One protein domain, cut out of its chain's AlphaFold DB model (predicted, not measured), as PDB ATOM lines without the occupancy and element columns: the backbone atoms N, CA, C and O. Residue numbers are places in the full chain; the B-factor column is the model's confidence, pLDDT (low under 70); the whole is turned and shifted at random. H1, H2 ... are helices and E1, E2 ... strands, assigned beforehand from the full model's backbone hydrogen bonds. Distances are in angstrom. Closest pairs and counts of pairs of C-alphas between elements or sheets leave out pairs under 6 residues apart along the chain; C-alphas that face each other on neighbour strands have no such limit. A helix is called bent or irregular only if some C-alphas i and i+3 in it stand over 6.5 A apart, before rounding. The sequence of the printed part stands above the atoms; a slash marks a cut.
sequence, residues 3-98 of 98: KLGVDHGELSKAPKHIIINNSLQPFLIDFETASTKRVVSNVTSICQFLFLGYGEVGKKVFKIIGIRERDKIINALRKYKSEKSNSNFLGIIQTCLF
ATOM      1  N   LYS A   3     150.629 135.118 171.188       92.31
ATOM      2  CA  LYS A   3     151.861 135.057 171.994       92.31
ATOM      3  C   LYS A   3     152.730 136.312 171.904       92.31
ATOM      4  O   LYS A   3     153.516 136.562 172.804       92.31
ATOM      5  N   LEU A   4     152.605 137.068 170.814       92.00
ATOM      6  CA  LEU A   4     153.348 138.308 170.589       92.00
ATOM      7  C   LEU A   4     152.632 139.524 171.196       92.00
ATOM      8  O   LEU A   4     153.142 140.631 171.090       92.00
ATOM      9  N   GLY A   5     151.441 139.347 171.783       93.00
ATOM     10  CA  GLY A   5     150.662 140.458 172.331       93.00
ATOM     11  C   GLY A   5     150.043 141.377 171.274       93.00
ATOM     12  O   GLY A   5     149.616 142.472 171.614       93.00
ATOM     13  N   VAL A   6     149.979 140.953 170.005       94.81
ATOM     14  CA  VAL A   6     149.388 141.740 168.909       94.81
ATOM     15  C   VAL A   6     147.984 141.229 168.617       94.81
ATOM     16  O   VAL A   6     147.819 140.090 168.172       94.81
ATOM     17  N   ASP A   7     146.973 142.054 168.862       94.69
ATOM     18  CA  ASP A   7     145.579 141.783 168.510       94.69
ATOM     19  C   ASP A   7     145.262 142.404 167.148       94.69
ATOM     20  O   ASP A   7     145.604 143.556 166.914       94.69
ATOM     21  N   HIS A   8     144.634 141.651 166.249       92.06
ATOM     22  CA  HIS A   8     144.240 142.104 164.911       92.06
ATOM     23  C   HIS A   8     143.057 143.082 164.971       92.06
ATOM     24  O   HIS A   8     143.036 144.077 164.255       92.06
ATOM     25  N   GLY A   9     142.109 142.846 165.882       89.06
ATOM     26  CA  GLY A   9     140.937 143.697 166.099       89.06
ATOM     27  C   GLY A   9     139.675 143.278 165.341       89.06
ATOM     28  O   GLY A   9     138.584 143.524 165.856       89.06
ATOM     29  N   GLU A  10     139.782 142.594 164.192       86.94
ATOM     30  CA  GLU A  10     138.621 142.335 163.310       86.94
ATOM     31  C   GLU A  10     138.396 140.864 162.930       86.94
ATOM     32  O   GLU A  10     137.502 140.525 162.152       86.94
ATOM     33  N   LEU A  11     139.116 139.936 163.563       85.81
ATOM     34  CA  LEU A  11     138.989 138.497 163.293       85.81
ATOM     35  C   LEU A  11     137.638 137.873 163.683       85.81
ATOM     36  O   LEU A  11     137.354 136.742 163.295       85.81
ATOM     37  N   SER A  12     136.777 138.587 164.409       75.38
ATOM     38  CA  SER A  12     135.377 138.178 164.610       75.38
ATOM     39  C   SER A  12     134.509 138.408 163.361       75.38
ATOM     40  O   SER A  12     133.454 137.787 163.220       75.38
ATOM     41  N   LYS A  13     134.974 139.250 162.427       74.25
ATOM     42  CA  LYS A  13     134.419 139.503 161.086       74.25
ATOM     43  C   LYS A  13     135.403 139.049 160.000       74.25
ATOM     44  O   LYS A  13     135.542 139.678 158.952       74.25
ATOM     45  N   ALA A  14     136.036 137.901 160.232       72.50
ATOM     46  CA  ALA A  14     137.081 137.335 159.387       72.50
ATOM     47  C   ALA A  14     136.813 137.247 157.866       72.50
ATOM     48  O   ALA A  14     137.801 137.326 157.140       72.50
ATOM     49  N   PRO A  15     135.571 137.126 157.329       72.19
ATOM     50  CA  PRO A  15     135.362 137.037 155.879       72.19
ATOM     51  C   PRO A  15     135.984 138.168 155.059       72.19
ATOM     52  O   PRO A  15     136.248 137.969 153.881       72.19
ATOM     53  N   LYS A  16     136.182 139.349 155.655       78.25
ATOM     54  CA  LYS A  16     136.787 140.500 154.971       78.25
ATOM     55  C   LYS A  16     138.310 140.549 155.080       78.25
ATOM     56  O   LYS A  16     138.945 141.209 154.269       78.25
ATOM     57  N   HIS A  17     138.882 139.841 156.052       83.81
ATOM     58  CA  HIS A  17     140.297 139.953 156.415       83.81
ATOM     59  C   HIS A  17     141.079 138.659 156.165       83.81
ATOM     60  O   HIS A  17     142.281 138.613 156.405       83.81
ATOM     61  N   ILE A  18     140.420 137.602 155.677       87.62
ATOM     62  CA  ILE A  18     141.064 136.349 155.275       87.62
ATOM     63  C   ILE A  18     140.851 136.130 153.782       87.62
ATOM     64  O   ILE A  18     139.721 135.956 153.329       87.62
ATOM     65  N   ILE A  19     141.953 136.073 153.037       89.06
ATOM     66  CA  ILE A  19     141.968 135.698 151.620       89.06
ATOM     67  C   ILE A  19     142.555 134.295 151.501       89.06
ATOM     68  O   ILE A  19     143.528 133.967 152.174       89.06
ATOM     69  N   ILE A  20     141.974 133.462 150.640       90.44
ATOM     70  CA  ILE A  20     142.516 132.146 150.299       90.44
ATOM     71  C   ILE A  20     143.031 132.230 148.863       90.44
ATOM     72  O   ILE A  20     142.277 132.610 147.967       90.44
ATOM     73  N   ASN A  21     144.311 131.925 148.644       92.06
ATOM     74  CA  ASN A  21     144.877 131.921 147.293       92.06
ATOM     75  C   ASN A  21     144.483 130.649 146.512       92.06
ATOM     76  O   ASN A  21     143.892 129.714 147.052       92.06
ATOM     77  N   ASN A  22     144.877 130.583 145.237       93.69
ATOM     78  CA  ASN A  22     144.598 129.431 144.367       93.69
ATOM     79  C   ASN A  22     145.232 128.116 144.859       93.69
ATOM     80  O   ASN A  22     144.800 127.040 144.459       93.69
ATOM     81  N   SER A  23     146.233 128.191 145.739       95.62
ATOM     82  CA  SER A  23     146.879 127.045 146.387       95.62
ATOM     83  C   SER A  23     146.233 126.672 147.730       95.62
ATOM     84  O   SER A  23     146.830 125.927 148.502       95.62
ATOM     85  N   LEU A  24     145.034 127.191 148.027       91.38
ATOM     86  CA  LEU A  24     144.296 126.982 149.280       91.38
ATOM     87  C   LEU A  24     145.035 127.463 150.541       91.38
ATOM     88  O   LEU A  24     144.736 127.023 151.652       91.38
ATOM     89  N   GLN A  25     145.977 128.394 150.393       94.12
ATOM     90  CA  GLN A  25     146.695 128.982 151.519       94.12
ATOM     91  C   GLN A  25     145.949 130.218 152.040       94.12
ATOM     92  O   GLN A  25     145.655 131.121 151.250       94.12
ATOM     93  N   PRO A  26     145.645 130.284 153.351       91.75
ATOM     94  CA  PRO A  26     145.012 131.447 153.952       91.75
ATOM     95  C   PRO A  26     146.032 132.556 154.247       91.75
ATOM     96  O   PRO A  26     147.098 132.305 154.809       91.75
ATOM     97  N   PHE A  27     145.659 133.795 153.942       91.88
ATOM     98  CA  PHE A  27     146.401 135.014 154.257       91.88
ATOM     99  C   PHE A  27     145.534 135.926 155.114       91.88
ATOM    100  O   PHE A  27     144.385 136.200 154.764       91.88
ATOM    101  N   LEU A  28     146.098 136.405 156.222       91.94
ATOM    102  CA  LEU A  28     145.505 137.470 157.023       91.94
ATOM    103  C   LEU A  28     145.956 138.812 156.452       91.94
ATOM    104  O   LEU A  28     147.154 139.043 156.292       91.94
ATOM    105  N   ILE A  29     144.998 139.676 156.154       91.12
ATOM    106  CA  ILE A  29     145.238 141.017 155.625       91.12
ATOM    107  C   ILE A  29     144.650 142.067 156.567       91.12
ATOM    108  O   ILE A  29     143.993 141.719 157.547       91.12
ATOM    109  N   ASP A  30     144.889 143.337 156.236       87.69
ATOM    110  CA  ASP A  30     144.296 144.497 156.904       87.69
ATOM    111  C   ASP A  30     144.629 144.569 158.405       87.69
ATOM    112  O   ASP A  30     143.905 144.073 159.261       87.69
ATOM    113  N   PHE A  31     145.791 145.147 158.722       90.75
ATOM    114  CA  PHE A  31     146.289 145.312 160.095       90.75
ATOM    115  C   PHE A  31     146.065 146.734 160.630       90.75
ATOM    116  O   PHE A  31     146.675 147.106 161.631       90.75
ATOM    117  N   GLU A  32     145.217 147.541 159.988       91.81
ATOM    118  CA  GLU A  32     145.013 148.946 160.370       91.81
ATOM    119  C   GLU A  32     144.495 149.086 161.807       91.81
ATOM    120  O   GLU A  32     144.908 149.975 162.552       91.81
ATOM    121  N   THR A  33     143.640 148.156 162.238       91.00
ATOM    122  CA  THR A  33     143.090 148.116 163.600       91.00
ATOM    123  C   THR A  33     143.956 147.351 164.599       91.00
ATOM    124  O   THR A  33     143.558 147.199 165.769       91.00
ATOM    125  N   ALA A  34     145.110 146.842 164.159       93.31
ATOM    126  CA  ALA A  34     145.958 146.013 164.990       93.31
ATOM    127  C   ALA A  34     146.514 146.813 166.173       93.31
ATOM    128  O   ALA A  34     146.862 147.990 166.072       93.31
ATOM    129  N   SER A  35     146.588 146.176 167.337       93.75
ATOM    130  CA  SER A  35     146.959 146.855 168.572       93.75
ATOM    131  C   SER A  35     147.758 145.954 169.496       93.75
ATOM    132  O   SER A  35     147.436 144.784 169.681       93.75
ATOM    133  N   THR A  36     148.759 146.543 170.144       95.12
ATOM    134  CA  THR A  36     149.493 145.941 171.269       95.12
ATOM    135  C   THR A  36     148.904 146.315 172.630       95.12
ATOM    136  O   THR A  36     149.329 145.786 173.653       95.12
ATOM    137  N   LYS A  37     147.929 147.237 172.668       94.38
ATOM    138  CA  LYS A  37     147.273 147.694 173.905       94.38
ATOM    139  C   LYS A  37     146.005 146.900 174.226       94.38
ATOM    140  O   LYS A  37     145.598 146.834 175.382       94.38
ATOM    141  N   ARG A  38     145.350 146.327 173.209       93.44
ATOM    142  CA  ARG A  38     144.126 145.534 173.376       93.44
ATOM    143  C   ARG A  38     144.459 144.146 173.922       93.44
ATOM    144  O   ARG A  38     145.485 143.566 173.583       93.44
ATOM    145  N   VAL A  39     143.555 143.579 174.723       91.69
ATOM    146  CA  VAL A  39     143.653 142.171 175.123       91.69
ATOM    147  C   VAL A  39     143.583 141.286 173.878       91.69
ATOM    148  O   VAL A  39     142.558 141.249 173.202       91.69
ATOM    149  N   VAL A  40     144.665 140.550 173.619       94.69
ATOM    150  CA  VAL A  40     144.773 139.610 172.497       94.69
ATOM    151  C   VAL A  40     143.705 138.527 172.532       94.69
ATOM    152  O   VAL A  40     143.517 137.837 173.544       94.69
ATOM    153  N   SER A  41     143.036 138.362 171.395       94.19
ATOM    154  CA  SER A  41     141.923 137.431 171.241       94.19
ATOM    155  C   SER A  41     141.856 136.761 169.866       94.19
ATOM    156  O   SER A  41     140.842 136.131 169.567       94.19
ATOM    157  N   ASN A  42     142.900 136.847 169.032       95.44
ATOM    158  CA  ASN A  42     142.842 136.416 167.628       95.44
ATOM    159  C   ASN A  42     142.390 134.961 167.480       95.44
ATOM    160  O   ASN A  42     141.460 134.685 166.722       95.44
ATOM    161  N   VAL A  43     143.000 134.042 168.241       95.19
ATOM    162  CA  VAL A  43     142.655 132.610 168.189       95.19
ATOM    163  C   VAL A  43     141.212 132.380 168.630       95.19
ATOM    164  O   VAL A  43     140.468 131.639 167.986       95.19
ATOM    165  N   THR A  44     140.781 133.034 169.710       94.62
ATOM    166  CA  THR A  44     139.406 132.887 170.195       94.62
ATOM    167  C   THR A  44     138.382 133.470 169.224       94.62
ATOM    168  O   THR A  44     137.369 132.822 168.966       94.62
ATOM    169  N   SER A  45     138.660 134.637 168.638       93.50
ATOM    170  CA  SER A  45     137.780 135.323 167.689       93.50
ATOM    171  C   SER A  45     137.605 134.517 166.406       93.50
ATOM    172  O   SER A  45     136.473 134.313 165.965       93.50
ATOM    173  N   ILE A  46     138.694 133.973 165.848       92.88
ATOM    174  CA  ILE A  46     138.594 133.170 164.625       92.88
ATOM    175  C   ILE A  46     137.876 131.838 164.870       92.88
ATOM    176  O   ILE A  46     137.043 131.430 164.063       92.88
ATOM    177  N   CYS A  47     138.121 131.178 166.009       92.62
ATOM    178  CA  CYS A  47     137.417 129.941 166.352       92.62
ATOM    179  C   CYS A  47     135.923 130.183 166.583       92.62
ATOM    180  O   CYS A  47     135.096 129.361 166.188       92.62
ATOM    181  N   GLN A  48     135.561 131.315 167.193       90.69
ATOM    182  CA  GLN A  48     134.161 131.706 167.330       90.69
ATOM    183  C   GLN A  48     133.499 131.877 165.965       90.69
ATOM    184  O   GLN A  48     132.422 131.326 165.748       90.69
ATOM    185  N   PHE A  49     134.153 132.578 165.038       90.56
ATOM    186  CA  PHE A  49     133.646 132.765 163.683       90.56
ATOM    187  C   PHE A  49     133.474 131.432 162.927       90.56
ATOM    188  O   PHE A  49     132.410 131.189 162.355       90.56
ATOM    189  N   LEU A  50     134.486 130.559 162.957       89.94
ATOM    190  CA  LEU A  50     134.496 129.304 162.196       89.94
ATOM    191  C   LEU A  50     133.593 128.215 162.788       89.94
ATOM    192  O   LEU A  50     132.947 127.495 162.034       89.94
ATOM    193  N   PHE A  51     133.563 128.066 164.116       89.31
ATOM    194  CA  PHE A  51     132.971 126.885 164.760       89.31
ATOM    195  C   PHE A  51     131.757 127.183 165.638       89.31
ATOM    196  O   PHE A  51     130.983 126.275 165.932       89.31
ATOM    197  N   LEU A  52     131.586 128.428 166.088       88.25
ATOM    198  CA  LEU A  52     130.505 128.800 167.009       88.25
ATOM    199  C   LEU A  52     129.505 129.792 166.404       88.25
ATOM    200  O   LEU A  52     128.458 130.031 167.016       88.25
ATOM    201  N   GLY A  53     129.814 130.358 165.238       81.88
ATOM    202  CA  GLY A  53     128.987 131.323 164.532       81.88
ATOM    203  C   GLY A  53     127.817 130.672 163.799       81.88
ATOM    204  O   GLY A  53     127.934 129.588 163.238       81.88
ATOM    205  N   TYR A  54     126.689 131.379 163.757       81.62
ATOM    206  CA  TYR A  54     125.479 130.956 163.039       81.62
ATOM    207  C   TYR A  54     125.447 131.417 161.570       81.62
ATOM    208  O   TYR A  54     124.458 131.200 160.873       81.62
ATOM    209  N   GLY A  55     126.508 132.079 161.096       85.81
ATOM    210  CA  GLY A  55     126.628 132.539 159.712       85.81
ATOM    211  C   GLY A  55     126.892 131.402 158.721       85.81
ATOM    212  O   GLY A  55     127.220 130.281 159.106       85.81
ATOM    213  N   GLU A  56     126.796 131.705 157.426       88.38
ATOM    214  CA  GLU A  56     126.947 130.716 156.347       88.38
ATOM    215  C   GLU A  56     128.281 129.963 156.386       88.38
ATOM    216  O   GLU A  56     128.314 128.758 156.137       88.38
ATOM    217  N   VAL A  57     129.375 130.635 156.754       88.06
ATOM    218  CA  VAL A  57     130.680 129.976 156.912       88.06
ATOM    219  C   VAL A  57     130.642 128.960 158.050       88.06
ATOM    220  O   VAL A  57     131.004 127.811 157.824       88.06
ATOM    221  N   GLY A  58     130.130 129.333 159.226       87.69
ATOM    222  CA  GLY A  58     129.992 128.412 160.359       87.69
ATOM    223  C   GLY A  58     129.114 127.204 160.024       87.69
ATOM    224  O   GLY A  58     129.486 126.067 160.310       87.69
ATOM    225  N   LYS A  59     127.998 127.417 159.311       88.06
ATOM    226  CA  LYS A  59     127.137 126.326 158.820       88.06
ATOM    227  C   LYS A  59     127.862 125.398 157.841       88.06
ATOM    228  O   LYS A  59     127.704 124.183 157.931       88.06
ATOM    229  N   LYS A  60     128.633 125.944 156.892       90.31
ATOM    230  CA  LYS A  60     129.420 125.143 155.936       90.31
ATOM    231  C   LYS A  60     130.506 124.344 156.643       90.31
ATOM    232  O   LYS A  60     130.637 123.154 156.386       90.31
ATOM    233  N   VAL A  61     131.232 124.985 157.557       89.25
ATOM    234  CA  VAL A  61     132.257 124.346 158.383       89.25
ATOM    235  C   VAL A  61     131.631 123.185 159.154       89.25
ATOM    236  O   VAL A  61     132.100 122.063 159.001       89.25
ATOM    237  N   PHE A  62     130.511 123.403 159.855       86.38
ATOM    238  CA  PHE A  62     129.767 122.348 160.556       86.38
ATOM    239  C   PHE A  62     129.373 121.177 159.642       86.38
ATOM    240  O   PHE A  62     129.549 120.021 160.010       86.38
ATOM    241  N   LYS A  63     128.890 121.448 158.422       88.38
ATOM    242  CA  LYS A  63     128.543 120.392 157.455       88.38
ATOM    243  C   LYS A  63     129.750 119.572 156.987       88.38
ATOM    244  O   LYS A  63     129.599 118.377 156.772       88.38
ATOM    245  N   ILE A  64     130.912 120.202 156.808       89.19
ATOM    246  CA  ILE A  64     132.137 119.533 156.336       89.19
ATOM    247  C   ILE A  64     132.749 118.671 157.443       89.19
ATOM    248  O   ILE A  64     133.215 117.569 157.181       89.19
ATOM    249  N   ILE A  65     132.765 119.187 158.670       84.44
ATOM    250  CA  ILE A  65     133.493 118.575 159.788       84.44
ATOM    251  C   ILE A  65     132.621 117.692 160.693       84.44
ATOM    252  O   ILE A  65     133.164 116.980 161.531       84.44
ATOM    253  N   GLY A  66     131.294 117.765 160.570       81.44
ATOM    254  CA  GLY A  66     130.342 117.015 161.390       81.44
ATOM    255  C   GLY A  66     129.924 117.700 162.699       81.44
ATOM    256  O   GLY A  66     130.169 118.887 162.935       81.44
ATOM    257  N   ILE A  67     129.244 116.927 163.556       67.31
ATOM    258  CA  ILE A  67     128.721 117.386 164.850       67.31
ATOM    259  C   ILE A  67     129.889 117.635 165.799       67.31
ATOM    260  O   ILE A  67     130.634 116.717 166.126       67.31
ATOM    261  N   ARG A  68     130.005 118.867 166.299       72.62
ATOM    262  CA  ARG A  68     130.954 119.204 167.360       72.62
ATOM    263  C   ARG A  68     130.235 119.586 168.631       72.62
ATOM    264  O   ARG A  68     129.258 120.335 168.617       72.62
ATOM    265  N   GLU A  69     130.768 119.106 169.742       85.56
ATOM    266  CA  GLU A  69     130.288 119.448 171.071       85.56
ATOM    267  C   GLU A  69     130.649 120.903 171.374       85.56
ATOM    268  O   GLU A  69     131.757 121.228 171.809       85.56
ATOM    269  N   ARG A  70     129.693 121.799 171.108       88.12
ATOM    270  CA  ARG A  70     129.835 123.251 171.275       88.12
ATOM    271  C   ARG A  70     130.428 123.619 172.636       88.12
ATOM    272  O   ARG A  70     131.318 124.464 172.709       88.12
ATOM    273  N   ASP A  71     129.983 122.945 173.693       92.31
ATOM    274  CA  ASP A  71     130.459 123.176 175.056       92.31
ATOM    275  C   ASP A  71     131.924 122.781 175.247       92.31
ATOM    276  O   ASP A  71     132.670 123.496 175.923       92.31
ATOM    277  N   LYS A  72     132.388 121.705 174.594       93.56
ATOM    278  CA  LYS A  72     133.810 121.338 174.601       93.56
ATOM    279  C   LYS A  72     134.649 122.419 173.930       93.56
ATOM    280  O   LYS A  72     135.654 122.838 174.505       93.56
ATOM    281  N   ILE A  73     134.212 122.932 172.774       93.69
ATOM    282  CA  ILE A  73     134.910 124.025 172.075       93.69
ATOM    283  C   ILE A  73     134.973 125.265 172.972       93.69
ATOM    284  O   ILE A  73     136.049 125.831 173.165       93.69
ATOM    285  N   ILE A  74     133.852 125.673 173.573       94.56
ATOM    286  CA  ILE A  74     133.805 126.831 174.480       94.56
ATOM    287  C   ILE A  74     134.773 126.646 175.656       94.56
ATOM    288  O   ILE A  74     135.515 127.572 175.995       94.56
ATOM    289  N   ASN A  75     134.810 125.457 176.256       96.50
ATOM    290  CA  ASN A  75     135.712 125.161 177.367       96.50
ATOM    291  C   ASN A  75     137.189 125.175 176.943       96.50
ATOM    292  O   ASN A  75     138.014 125.743 177.662       96.50
ATOM    293  N   ALA A  76     137.531 124.629 175.774       96.56
ATOM    294  CA  ALA A  76     138.889 124.697 175.229       96.56
ATOM    295  C   ALA A  76     139.326 126.151 174.973       96.56
ATOM    296  O   ALA A  76     140.425 126.554 175.365       96.56
ATOM    297  N   LEU A  77     138.439 126.978 174.407       96.38
ATOM    298  CA  LEU A  77     138.707 128.400 174.174       96.38
ATOM    299  C   LEU A  77     138.877 129.187 175.480       96.38
ATOM    300  O   LEU A  77     139.741 130.063 175.552       96.38
ATOM    301  N   ARG A  78     138.097 128.877 176.524       96.62
ATOM    302  CA  ARG A  78     138.260 129.484 177.859       96.62
ATOM    303  C   ARG A  78     139.635 129.175 178.453       96.62
ATOM    304  O   ARG A  78     140.302 130.108 178.893       96.62
ATOM    305  N   LYS A  79     140.070 127.909 178.397       97.38
ATOM    306  CA  LYS A  79     141.400 127.477 178.871       97.38
ATOM    307  C   LYS A  79     142.533 128.194 178.132       97.38
ATOM    308  O   LYS A  79     143.452 128.714 178.759       97.38
ATOM    309  N   TYR A  80     142.437 128.298 176.809       97.50
ATOM    310  CA  TYR A  80     143.424 129.041 176.024       97.50
ATOM    311  C   TYR A  80     143.432 130.542 176.341       97.50
ATOM    312  O   TYR A  80     144.490 131.165 176.419       97.50
ATOM    313  N   LYS A  81     142.254 131.149 176.540       94.31
ATOM    314  CA  LYS A  81     142.158 132.575 176.869       94.31
ATOM    315  C   LYS A  81     142.862 132.892 178.191       94.31
ATOM    316  O   LYS A  81     143.566 133.906 178.241       94.31
ATOM    317  N   SER A  82     142.689 132.038 179.208       95.12
ATOM    318  CA  SER A  82     143.374 132.165 180.501       95.12
ATOM    319  C   SER A  82     144.873 131.903 180.395       95.12
ATOM    320  O   SER A  82     145.652 132.651 180.974       95.12
ATOM    321  N   GLU A  83     145.287 130.897 179.621       95.38
ATOM    322  CA  GLU A  83     146.695 130.561 179.423       95.38
ATOM    323  C   GLU A  83     146.967 130.190 177.958       95.38
ATOM    324  O   GLU A  83     146.571 129.131 177.468       95.38
ATOM    325  N   LYS A  84     147.712 131.050 177.256       94.56
ATOM    326  CA  LYS A  84     148.004 130.936 175.815       94.56
ATOM    327  C   LYS A  84     149.174 129.984 175.527       94.56
ATOM    328  O   LYS A  84     150.068 130.283 174.728       94.56
ATOM    329  N   SER A  85     149.191 128.849 176.217       95.56
ATOM    330  CA  SER A  85     150.198 127.798 176.080       95.56
ATOM    331  C   SER A  85     150.002 127.000 174.784       95.56
ATOM    332  O   SER A  85     148.924 126.984 174.184       95.56
ATOM    333  N   ASN A  86     151.068 126.330 174.325       95.69
ATOM    334  CA  ASN A  86     150.973 125.445 173.158       95.69
ATOM    335  C   ASN A  86     150.042 124.257 173.421       95.69
ATOM    336  O   ASN A  86     149.312 123.862 172.521       95.69
ATOM    337  N   SER A  87     150.040 123.713 174.640       97.31
ATOM    338  CA  SER A  87     149.148 122.619 175.035       97.31
ATOM    339  C   SER A  87     147.679 123.028 174.927       97.31
ATOM    340  O   SER A  87     146.897 122.313 174.307       97.31
ATOM    341  N   ASN A  88     147.305 124.209 175.431       97.12
ATOM    342  CA  ASN A  88     145.930 124.701 175.307       97.12
ATOM    343  C   ASN A  88     145.557 125.014 173.852       97.12
ATOM    344  O   ASN A  88     144.422 124.763 173.449       97.12
ATOM    345  N   PHE A  89     146.501 125.513 173.047       96.44
ATOM    346  CA  PHE A  89     146.281 125.700 171.612       96.44
ATOM    347  C   PHE A  89     146.008 124.368 170.902       96.44
ATOM    348  O   PHE A  89     145.013 124.248 170.191       96.44
ATOM    349  N   LEU A  90     146.835 123.348 171.144       96.25
ATOM    350  CA  LEU A  90     146.621 122.004 170.605       96.25
ATOM    351  C   LEU A  90     145.299 121.403 171.096       96.25
ATOM    352  O   LEU A  90     144.601 120.774 170.310       96.25
ATOM    353  N   GLY A  91     144.903 121.666 172.343       96.06
ATOM    354  CA  GLY A  91     143.598 121.265 172.869       96.06
ATOM    355  C   GLY A  91     142.419 121.878 172.104       96.06
ATOM    356  O   GLY A  91     141.414 121.197 171.891       96.06
ATOM    357  N   ILE A  92     142.540 123.128 171.631       95.00
ATOM    358  CA  ILE A  92     141.552 123.724 170.715       95.00
ATOM    359  C   ILE A  92     141.542 122.962 169.392       95.00
ATOM    360  O   ILE A  92     140.464 122.605 168.925       95.00
ATOM    361  N   ILE A  93     142.714 122.716 168.797       93.06
ATOM    362  CA  ILE A  93     142.819 122.021 167.507       93.06
ATOM    363  C   ILE A  93     142.227 120.620 167.595       93.06
ATOM    364  O   ILE A  93     141.486 120.250 166.695       93.06
ATOM    365  N   GLN A  94     142.493 119.891 168.677       92.44
ATOM    366  CA  GLN A  94     141.912 118.580 168.929       92.44
ATOM    367  C   GLN A  94     140.393 118.680 169.010       92.44
ATOM    368  O   GLN A  94     139.717 118.153 168.150       92.44
ATOM    369  N   THR A  95     139.869 119.476 169.945       92.12
ATOM    370  CA  THR A  95     138.417 119.636 170.155       92.12
ATOM    371  C   THR A  95     137.674 120.137 168.916       92.12
ATOM    372  O   THR A  95     136.480 119.901 168.740       92.12
ATOM    373  N   CYS A  96     138.363 120.915 168.087       88.94
ATOM    374  CA  CYS A  96     137.851 121.307 166.803       88.94
ATOM    375  C   CYS A  96     137.979 120.111 165.853       88.94
ATOM    376  O   CYS A  96     136.999 119.451 165.569       88.94
ATOM    377  N   LEU A  97     139.155 119.834 165.315       84.31
ATOM    378  CA  LEU A  97     139.332 119.026 164.113       84.31
ATOM    379  C   LEU A  97     139.194 117.506 164.285       84.31
ATOM    380  O   LEU A  97     139.071 116.841 163.258       84.31
ATOM    381  N   PHE A  98     139.199 116.982 165.512       79.31
ATOM    382  CA  PHE A  98     139.254 115.548 165.809       79.31
ATOM    383  C   PHE A  98     138.232 115.143 166.876       79.31
ATOM    384  O   PHE A  98     137.686 114.028 166.742       79.31
TER     385      PHE A  98
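AT A GLANCE: This is residues 3 to 98 of the 98 residues of an uncharacterized protein of Candidatus Bathyarchaeota archaeon (UniProt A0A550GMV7). H2 runs through the middle of this model, and H4 and H5, a helical hairpin, run nearly in line with it, the centres of the three making a triangle. H1 and H3 cross H2 steeply, H1 near its first half and H3 near its last residues, while the small strand hairpin E1 and E2 lies off to one side, apart from H3, H4 and H5. The printed part has 96 residues with five named helices and two named strands, in the order H1, E1, E2, H2, H3, H4, H5; the sheet, E1 - E2, is antiparallel and the class is mostly helix. It is compact, with a radius of gyration of the C-alphas of 13.6 A and spans of 36 by 34 by 24 A.

HOW THE PARTS SIT: Start with H1, residues 11 to 16, which is irregular: C-alphas 12 and 15 are 8.8 A apart. Next come E1, residues 18 to 20, and E2, residues 26 to 28, a hairpin of antiparallel strands at 152 degrees; look for N 19 and O 27 at 3.0 A and N 27 and O 19 at 2.8 A, within hydrogen-bond range. Then find the hub, H2, residues 42 to 52. H1 touches H2, the closest C-alphas being those of Ser 12 and Ser 45, 4.8 A apart; at 72 degrees they are only just about perpendicular. H3, residues 56 to 65, touches H2, about perpendicular at 78 degrees, with the closest C-alphas those of Leu 50 and Gly 58, 4.9 A apart. H4, residues 70 to 82, is apart from H3 and only just touches H2, with 3 pairs of C-alphas within 8 A; the closest are those of Thr 44 and Leu 77, 6.0 A apart, and the two helices run opposite ways at a shallow tilt of 5 degrees. H5, residues 86 to 97, touches H4, its partner in a helical hairpin, at a shallow tilt of 16 degrees, opposite ways; the closest C-alphas, those of Tyr 80 and Asn 88, are 5.1 A apart. H2 and H5 are close but not clearly touching, the closest C-alphas being those of Phe 51 and Cys 96, 7.7 A apart. The helix packing is part aligned, part crossed. Each O i to N i+4 pair is within hydrogen-bond range in H2, H3, H4 and H5; in H1 it is 0 of 2, with 1 of 3 O i to N i+3 pairs within range.

IN THESE COORDINATES: Find C-alpha 11 at (138.989, 138.497, 163.293), where H1 begins its 8.8 A. E1 measures 6.7 A and E2 6.8 A. H2 starts at C-alpha 42, (142.842, 136.416, 167.628), and runs 14.5 A; it is neither bent nor irregular, but only just: C-alphas 49 and 52 are 6.1 A apart. H3 measures 14.2 A, H4 18.7 A and H5 16.1 A, ending at C-alpha 97, (139.332, 119.026, 164.113).

THE WHOLE: The C-alphas farthest apart are those of Lys 37 and Gly 66, 37.2 A. The printed part has no cut and ends at the chain's last residue, 98. The link E2 to H2, residues 29 to 41, is long; the other links are tight. Mean pLDDT of the printed part is 90.2, and Ile 67 is the one residue under 70.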